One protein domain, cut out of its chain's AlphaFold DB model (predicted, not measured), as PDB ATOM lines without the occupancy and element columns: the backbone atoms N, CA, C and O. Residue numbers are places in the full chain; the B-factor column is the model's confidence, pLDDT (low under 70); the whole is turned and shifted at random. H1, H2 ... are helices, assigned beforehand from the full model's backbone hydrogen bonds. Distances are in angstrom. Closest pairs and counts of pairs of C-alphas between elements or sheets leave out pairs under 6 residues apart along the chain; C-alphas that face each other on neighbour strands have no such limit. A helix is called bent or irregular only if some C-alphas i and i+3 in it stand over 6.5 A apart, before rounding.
ATOM      1  N   CYS A 360      24.694  11.785  26.318       89.94
ATOM      2  CA  CYS A 360      25.248  13.094  26.653       89.94
ATOM      3  C   CYS A 360      26.514  13.058  27.509       89.94
ATOM      4  O   CYS A 360      27.053  14.118  27.739       89.94
ATOM      5  N   ARG A 361      26.937  11.917  28.071       87.75
ATOM      6  CA  ARG A 361      28.090  11.749  28.991       87.75
ATOM      7  C   ARG A 361      28.233  12.722  30.178       87.75
ATOM      8  O   ARG A 361      29.230  12.647  30.885       87.75
ATOM      9  N   LEU A 362      27.242  13.574  30.427       83.88
ATOM     10  CA  LEU A 362      27.236  14.563  31.507       83.88
ATOM     11  C   LEU A 362      26.687  13.990  32.811       83.88
ATOM     12  O   LEU A 362      27.240  14.213  33.881       83.88
ATOM     13  N   PHE A 363      25.608  13.215  32.723       87.88
ATOM     14  CA  PHE A 363      24.971  12.642  33.903       87.88
ATOM     15  C   PHE A 363      25.625  11.318  34.298       87.88
ATOM     16  O   PHE A 363      25.829  10.435  33.456       87.88
ATOM     17  N   SER A 364      25.901  11.165  35.594       90.75
ATOM     18  CA  SER A 364      26.318   9.906  36.214       90.75
ATOM     19  C   SER A 364      25.213   9.387  37.131       90.75
ATOM     20  O   SER A 364      24.525  10.167  37.784       90.75
ATOM     21  N   TYR A 365      25.015   8.069  37.141       91.56
ATOM     22  CA  TYR A 365      23.942   7.424  37.895       91.56
ATOM     23  C   TYR A 365      24.499   6.454  38.923       91.56
ATOM     24  O   TYR A 365      25.410   5.673  38.629       91.56
ATOM     25  N   CYS A 366      23.896   6.470  40.113       88.25
ATOM     26  CA  CYS A 366      24.219   5.538  41.188       88.25
ATOM     27  C   CYS A 366      23.801   4.091  40.874       88.25
ATOM     28  O   CYS A 366      24.413   3.150  41.377       88.25
ATOM     29  N   SER A 367      22.803   3.904  40.005       90.75
ATOM     30  CA  SER A 367      22.272   2.601  39.595       90.75
ATOM     31  C   SER A 367      21.668   2.647  38.183       90.75
ATOM     32  O   SER A 367      21.443   3.718  37.609       90.75
ATOM     33  N   ARG A 368      21.373   1.471  37.611       89.19
ATOM     34  CA  ARG A 368      20.657   1.368  36.325       89.19
ATOM     35  C   ARG A 368      19.187   1.766  36.455       89.19
ATOM     36  O   ARG A 368      18.570   2.144  35.461       89.19
ATOM     37  N   GLU A 369      18.624   1.647  37.648       93.12
ATOM     38  CA  GLU A 369      17.255   2.026  37.983       93.12
ATOM     39  C   GLU A 369      17.124   3.552  37.929       93.12
ATOM     40  O   GLU A 369      16.319   4.052  37.149       93.12
ATOM     41  N   CYS A 370      18.024   4.289  38.594       91.44
ATOM     42  CA  CYS A 370      18.045   5.756  38.547       91.44
ATOM     43  C   CYS A 370      18.330   6.294  37.137       91.44
ATOM     44  O   CYS A 370      17.793   7.325  36.740       91.44
ATOM     45  N   GLN A 371      19.136   5.585  36.337       91.88
ATOM     46  CA  GLN A 371      19.323   5.943  34.929       91.88
ATOM     47  C   GLN A 371      18.033   5.794  34.112       91.88
ATOM     48  O   GLN A 371      17.791   6.597  33.209       91.88
ATOM     49  N   ARG A 372      17.237   4.748  34.373       92.25
ATOM     50  CA  ARG A 372      15.972   4.492  33.669       92.25
ATOM     51  C   ARG A 372      14.911   5.522  34.039       92.25
ATOM     52  O   ARG A 372      14.273   6.040  33.130       92.25
ATOM     53  N   GLU A 373      14.796   5.843  35.321       91.56
ATOM     54  CA  GLU A 373      13.870   6.847  35.850       91.56
ATOM     55  C   GLU A 373      14.222   8.254  35.352       91.56
ATOM     56  O   GLU A 373      13.405   8.919  34.729       91.56
ATOM     57  N   ALA A 374      15.490   8.671  35.441       87.06
ATOM     58  CA  ALA A 374      15.895   9.962  34.884       87.06
ATOM     59  C   ALA A 374      15.638  10.050  33.366       87.06
ATOM     60  O   ALA A 374      15.303  11.115  32.845       87.06
ATOM     61  N   ARG A 375      15.790   8.929  32.638       85.81
ATOM     62  CA  ARG A 375      15.510   8.837  31.196       85.81
ATOM     63  C   ARG A 375      14.021   8.898  30.840       85.81
ATOM     64  O   ARG A 375      13.752   9.115  29.662       85.81
ATOM     65  N   SER A 376      13.068   8.672  31.740       79.62
ATOM     66  CA  SER A 376      11.651   8.803  31.367       79.62
ATOM     67  C   SER A 376      11.199  10.259  31.316       79.62
ATOM     68  O   SER A 376      10.375  10.585  30.465       79.62
ATOM     69  N   ASP A 377      11.810  11.127  32.128       78.19
ATOM     70  CA  ASP A 377      11.232  12.440  32.423       78.19
ATOM     71  C   ASP A 377      12.080  13.584  31.845       78.19
ATOM     72  O   ASP A 377      11.859  14.044  30.725       78.19
ATOM     73  N   SER A 378      13.092  14.037  32.584       78.75
ATOM     74  CA  SER A 378      13.835  15.268  32.283       78.75
ATOM     75  C   SER A 378      15.097  15.034  31.460       78.75
ATOM     76  O   SER A 378      15.473  15.849  30.618       78.75
ATOM     77  N   HIS A 379      15.776  13.903  31.650       89.81
ATOM     78  CA  HIS A 379      17.041  13.688  30.963       89.81
ATOM     79  C   HIS A 379      16.835  13.359  29.489       89.81
ATOM     80  O   HIS A 379      17.642  13.773  28.670       89.81
ATOM     81  N   ARG A 380      15.783  12.629  29.102       88.94
ATOM     82  CA  ARG A 380      15.616  12.211  27.699       88.94
ATOM     83  C   ARG A 380      15.379  13.377  26.748       88.94
ATOM     84  O   ARG A 380      15.933  13.338  25.651       88.94
ATOM     85  N   SER A 381      14.623  14.391  27.163       86.69
ATOM     86  CA  SER A 381      14.407  15.601  26.363       86.69
ATOM     87  C   SER A 381      15.713  16.378  26.163       86.69
ATOM     88  O   SER A 381      16.016  16.791  25.048       86.69
ATOM     89  N   MET A 382      16.548  16.480  27.202       85.62
ATOM     90  CA  MET A 382      17.813  17.223  27.141       85.62
ATOM     91  C   MET A 382      18.995  16.401  26.606       85.62
ATOM     92  O   MET A 382      19.968  16.963  26.111       85.62
ATOM     93  N   CYS A 383      18.948  15.067  26.686       90.00
ATOM     94  CA  CYS A 383      20.082  14.196  26.375       90.00
ATOM     95  C   CYS A 383      20.526  14.343  24.920       90.00
ATOM     96  O   CYS A 383      21.724  14.260  24.657       90.00
ATOM     97  N   LYS A 384      19.592  14.541  23.977       87.25
ATOM     98  CA  LYS A 384      19.920  14.705  22.552       87.25
ATOM     99  C   LYS A 384      20.622  16.046  22.308       87.25
ATOM    100  O   LYS A 384      21.677  16.064  21.681       87.25
ATOM    101  N   SER A 385      20.100  17.130  22.884       81.38
ATOM    102  CA  SER A 385      20.701  18.466  22.798       81.38
ATOM    103  C   SER A 385      22.095  18.493  23.427       81.38
ATOM    104  O   SER A 385      23.055  18.919  22.792       81.38
ATOM    105  N   LEU A 386      22.237  17.930  24.631       79.19
ATOM    106  CA  LEU A 386      23.513  17.854  25.343       79.19
ATOM    107  C   LEU A 386      24.528  16.926  24.657       79.19
ATOM    108  O   LEU A 386      25.720  17.219  24.658       79.19
ATOM    109  N   ALA A 387      24.085  15.828  24.035       82.88
ATOM    110  CA  ALA A 387      24.963  14.975  23.229       82.88
ATOM    111  C   ALA A 387      25.517  15.713  22.000       82.88
ATOM    112  O   ALA A 387      26.678  15.515  21.653       82.88
ATOM    113  N   GLY A 388      24.718  16.594  21.387       76.94
ATOM    114  CA  GLY A 388      25.183  17.501  20.337       76.94
ATOM    115  C   GLY A 388      26.284  18.432  20.842       76.94
ATOM    116  O   GLY A 388      27.340  18.508  20.228       76.94
ATOM    117  N   VAL A 389      26.090  19.056  22.009       70.50
ATOM    118  CA  VAL A 389      27.099  19.932  22.634       70.50
ATOM    119  C   VAL A 389      28.418  19.187  22.877       70.50
ATOM    120  O   VAL A 389      29.480  19.703  22.544       70.50
ATOM    121  N   ILE A 390      28.365  17.936  23.349       72.25
ATOM    122  CA  ILE A 390      29.560  17.102  23.577       72.25
ATOM    123  C   ILE A 390      30.392  16.868  22.310       72.25
ATOM    124  O   ILE A 390      31.615  16.779  22.406       72.25
ATOM    125  N   LEU A 391      29.780  16.776  21.125       67.81
ATOM    126  CA  LEU A 391      30.523  16.580  19.867       67.81
ATOM    127  C   LEU A 391      31.432  17.771  19.518       67.81
ATOM    128  O   LEU A 391      32.432  17.609  18.800       67.81
ATOM    129  N   TYR A 392      31.086  18.943  20.044       66.75
ATOM    130  CA  TYR A 392      31.789  20.207  19.854       66.75
ATOM    131  C   TYR A 392      32.626  20.600  21.075       66.75
ATOM    132  O   TYR A 392      33.521  21.442  20.975       66.75
ATOM    133  N   TRP A 393      32.389  19.949  22.210       54.06
ATOM    134  CA  TRP A 393      33.070  20.226  23.461       54.06
ATOM    135  C   TRP A 393      34.562  19.877  23.366       54.06
ATOM    136  O   TRP A 393      34.938  18.778  22.950       54.06
ATOM    137  N   GLY A 394      35.427  20.837  23.702       54.09
ATOM    138  CA  GLY A 394      36.882  20.704  23.570       54.09
ATOM    139  C   GLY A 394      37.426  20.837  22.141       54.09
ATOM    140  O   GLY A 394      38.610  20.579  21.931       54.09
ATOM    141  N   THR A 395      36.598  21.236  21.166       57.81
ATOM    142  CA  THR A 395      37.059  21.579  19.811       57.81
ATOM    143  C   THR A 395      37.326  23.075  19.700       57.81
ATOM    144  O   THR A 395      36.562  23.896  20.200       57.81
ATOM    145  N   THR A 396      38.422  23.451  19.049       59.59
ATOM    146  CA  THR A 396      38.718  24.858  18.740       59.59
ATOM    147  C   THR A 396      37.716  25.412  17.722       59.59
ATOM    148  O   THR A 396      37.163  24.657  16.924       59.59
ATOM    149  N   TYR A 397      37.528  26.736  17.663       55.06
ATOM    150  CA  TYR A 397      36.635  27.362  16.671       55.06
ATOM    151  C   TYR A 397      36.971  26.953  15.223       55.06
ATOM    152  O   TYR A 397      36.081  26.728  14.404       55.06
ATOM    153  N   GLY A 398      38.262  26.788  14.909       65.19
ATOM    154  CA  GLY A 398      38.709  26.268  13.616       65.19
ATOM    155  C   GLY A 398      38.248  24.829  13.362       65.19
ATOM    156  O   GLY A 398      37.703  24.541  12.301       65.19
ATOM    157  N   GLU A 399      38.414  23.928  14.332       64.88
ATOM    158  CA  GLU A 399      37.951  22.534  14.243       64.88
ATOM    159  C   GLU A 399      36.427  22.434  14.167       64.88
ATOM    160  O   GLU A 399      35.910  21.636  13.386       64.88
ATOM    161  N   LEU A 400      35.714  23.274  14.918       66.88
ATOM    162  CA  LEU A 400      34.264  23.409  14.860       66.88
ATOM    163  C   LEU A 400      33.815  23.822  13.453       66.88
ATOM    164  O   LEU A 400      32.972  23.161  12.847       66.88
ATOM    165  N   TYR A 401      34.441  24.859  12.889       66.81
ATOM    166  CA  TYR A 401      34.172  25.322  11.530       66.81
ATOM    167  C   TYR A 401      34.438  24.228  10.486       66.81
ATOM    168  O   TYR A 401      33.626  24.025   9.581       66.81
ATOM    169  N   TYR A 402      35.545  23.489  10.615       70.81
ATOM    170  CA  TYR A 402      35.861  22.375   9.720       70.81
ATOM    171  C   TYR A 402      34.867  21.217   9.853       70.81
ATOM    172  O   TYR A 402      34.416  20.731   8.819       70.81
ATOM    173  N   LYS A 403      34.469  20.827  11.072       70.44
ATOM    174  CA  LYS A 403      33.474  19.769  11.331       70.44
ATOM    175  C   LYS A 403      32.098  20.111  10.756       70.44
ATOM    176  O   LYS A 403      31.486  19.283  10.088       70.44
ATOM    177  N   ILE A 404      31.643  21.352  10.939       68.00
ATOM    178  CA  ILE A 404      30.377  21.844  10.369       68.00
ATOM    179  C   ILE A 404      30.448  21.869   8.834       68.00
ATOM    180  O   ILE A 404      29.481  21.547   8.139       68.00
ATOM    181  N   ARG A 405      31.603  22.248   8.273       68.00
ATOM    182  CA  ARG A 405      31.800  22.378   6.825       68.00
ATOM    183  C   ARG A 405      32.024  21.036   6.123       68.00
ATOM    184  O   ARG A 405      31.648  20.900   4.956       68.00
ATOM    185  N   SER A 406      32.602  20.041   6.792       65.69
ATOM    186  CA  SER A 406      32.936  18.731   6.226       65.69
ATOM    187  C   SER A 406      31.731  17.785   6.157       65.69
ATOM    188  O   SER A 406      31.832  16.671   6.631       65.69
ATOM    189  N   ARG A 407      30.608  18.234   5.573       51.66
ATOM    190  CA  ARG A 407      29.424  17.518   5.020       51.66
ATOM    191  C   ARG A 407      28.823  16.247   5.681       51.66
ATOM    192  O   ARG A 407      27.692  15.957   5.321       51.66
ATOM    193  N   SER A 408      29.450  15.521   6.607       53.50
ATOM    194  CA  SER A 408      28.903  14.300   7.226       53.50
ATOM    195  C   SER A 408      27.903  14.578   8.348       53.50
ATOM    196  O   SER A 408      26.997  13.780   8.551       53.50
ATOM    197  N   ASP A 409      28.022  15.723   9.028       54.78
ATOM    198  CA  ASP A 409      27.185  16.056  10.196       54.78
ATOM    199  C   ASP A 409      26.095  17.087   9.880       54.78
ATOM    200  O   ASP A 409      25.289  17.441  10.738       54.78
ATOM    201  N   ARG A 410      26.047  17.580   8.637       54.44
ATOM    202  CA  ARG A 410      25.126  18.649   8.237       54.44
ATOM    203  C   ARG A 410      23.655  18.219   8.345       54.44
ATOM    204  O   ARG A 410      22.815  19.041   8.694       54.44
ATOM    205  N   ASP A 411      23.379  16.936   8.126       58.81
ATOM    206  CA  ASP A 411      22.037  16.363   8.257       58.81
ATOM    207  C   ASP A 411      21.649  16.148   9.734       58.81
ATOM    208  O   ASP A 411      20.505  16.379  10.108       58.81
ATOM    209  N   ALA A 412      22.611  15.832  10.612       56.12
ATOM    210  CA  ALA A 412      22.386  15.750  12.062       56.12
ATOM    211  C   ALA A 412      22.149  17.132  12.709       56.12
ATOM    212  O   ALA A 412      21.478  17.241  13.736       56.12
ATOM    213  N   LEU A 413      22.700  18.183  12.096       54.94
ATOM    214  CA  LEU A 413      22.567  19.585  12.492       54.94
ATOM    215  C   LEU A 413      21.241  20.215  12.044       54.94
ATOM    216  O   LEU A 413      20.659  20.985  12.800       54.94
ATOM    217  N   ALA A 414      20.747  19.865  10.852       57.81
ATOM    218  CA  ALA A 414      19.461  20.350  10.341       57.81
ATOM    219  C   ALA A 414      18.260  19.870  11.181       57.81
ATOM    220  O   ALA A 414      17.208  20.499  11.171       57.81
ATOM    221  N   GLU A 415      18.417  18.780  11.937       56.62
ATOM    222  CA  GLU A 415      17.393  18.271  12.857       56.62
ATOM    223  C   GLU A 415      17.477  18.858  14.279       56.62
ATOM    224  O   GLU A 415      16.695  18.459  15.148       56.62
ATOM    225  N   ASN A 416      18.421  19.766  14.562       57.06
ATOM    226  CA  ASN A 416      18.584  20.360  15.889       57.06
ATOM    227  C   ASN A 416      18.148  21.842  15.905       57.06
ATOM    228  O   ASN A 416      18.952  22.714  15.565       57.06
ATOM    229  N   PRO A 417      16.912  22.156  16.344       54.97
ATOM    230  CA  PRO A 417      16.371  23.519  16.305       54.97
ATOM    231  C   PRO A 417      17.168  24.516  17.161       54.97
ATOM    232  O   PRO A 417      17.222  25.696  16.831       54.97
ATOM    233  N   ALA A 418      17.870  24.047  18.200       53.12
ATOM    234  CA  ALA A 418      18.712  24.897  19.045       53.12
ATOM    235  C   ALA A 418      19.960  25.438  18.319       53.12
ATOM    236  O   ALA A 418      20.580  26.395  18.775       53.12
ATOM    237  N   PHE A 419      20.357  24.825  17.200       52.03
ATOM    238  CA  PHE A 419      21.536  25.242  16.443       52.03
ATOM    239  C   PHE A 419      21.213  26.296  15.375       52.03
ATOM    240  O   PHE A 419      22.048  27.145  15.064       52.03
ATOM    241  N   GLU A 420      19.999  26.269  14.821       51.19
ATOM    242  CA  GLU A 420      19.557  27.227  13.801       51.19
ATOM    243  C   GLU A 420      19.404  28.640  14.392       51.19
ATOM    244  O   GLU A 420      19.841  29.628  13.796       51.19
ATOM    245  N   GLU A 421      18.902  28.720  15.625       51.38
ATOM    246  CA  GLU A 421      18.763  29.961  16.396       51.38
ATOM    247  C   GLU A 421      20.124  30.601  16.735       51.38
ATOM    248  O   GLU A 421      20.257  31.823  16.740       51.38
ATOM    249  N   LEU A 422      21.173  29.785  16.896       48.06
ATOM    250  CA  LEU A 422      22.535  30.244  17.188       48.06
ATOM    251  C   LEU A 422      23.271  30.834  15.965       48.06
ATOM    252  O   LEU A 422      24.269  31.534  16.125       48.06
TER     253      LEU A 422
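What this domain is: This is residues 360 to 422 of the 439 residues of the protein "MYND-type domain-containing protein" of Pterula gracilis (UniProt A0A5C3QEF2). A long helix, H2, is the middle of a loose zigzag, with H1 turned off at its first end and H3 beyond its last; short H4 and H5 fold back toward H2. The 63 printed residues, with five named helices, H1 to H5 in order, and no named strand, are all helix by class, loose with a radius of gyration of the C-alphas of 14.2 A, spanning 40 by 22 by 19 A.

How they stand to each other: H1, residues 368 to 376, and H2, residues 378 to 392, are close but not clearly touching, about perpendicular at 85 degrees; their closest C-alphas, Ala 374 and Arg 380, are 7.5 A apart. H3, residues 397 to 405, is close but not clearly touching to H2, about perpendicular at 75 degrees; the closest C-alphas, Tyr 392 and Leu 400, are 6.4 A apart. H4, residues 410 to 414, is apart from H2. H5, residues 417 to 422, is close but not clearly touching to H2; their closest C-alphas, Ser 385 and Ala 418, are 7.7 A apart. Every O i to N i+4 pair is within hydrogen-bond range in H1, H3 and H4, against 7 of 11 in H2 and 0 of 2 in H5, where 2 of 3 O i to N i+3 pairs are.

Where its parts are: H1 begins at C-alpha 368 (20.657, 1.368, 36.325); H5 ends at C-alpha 422 (22.535, 30.244, 17.188). H2, 22.4 A long, is only just irregular, with C-alphas 381 and 384 6.8 A apart.

The domain as a whole: The printed part has no cut, and its four links are tight. Residues 391 to 401 and 404 to 422 are under pLDDT 70.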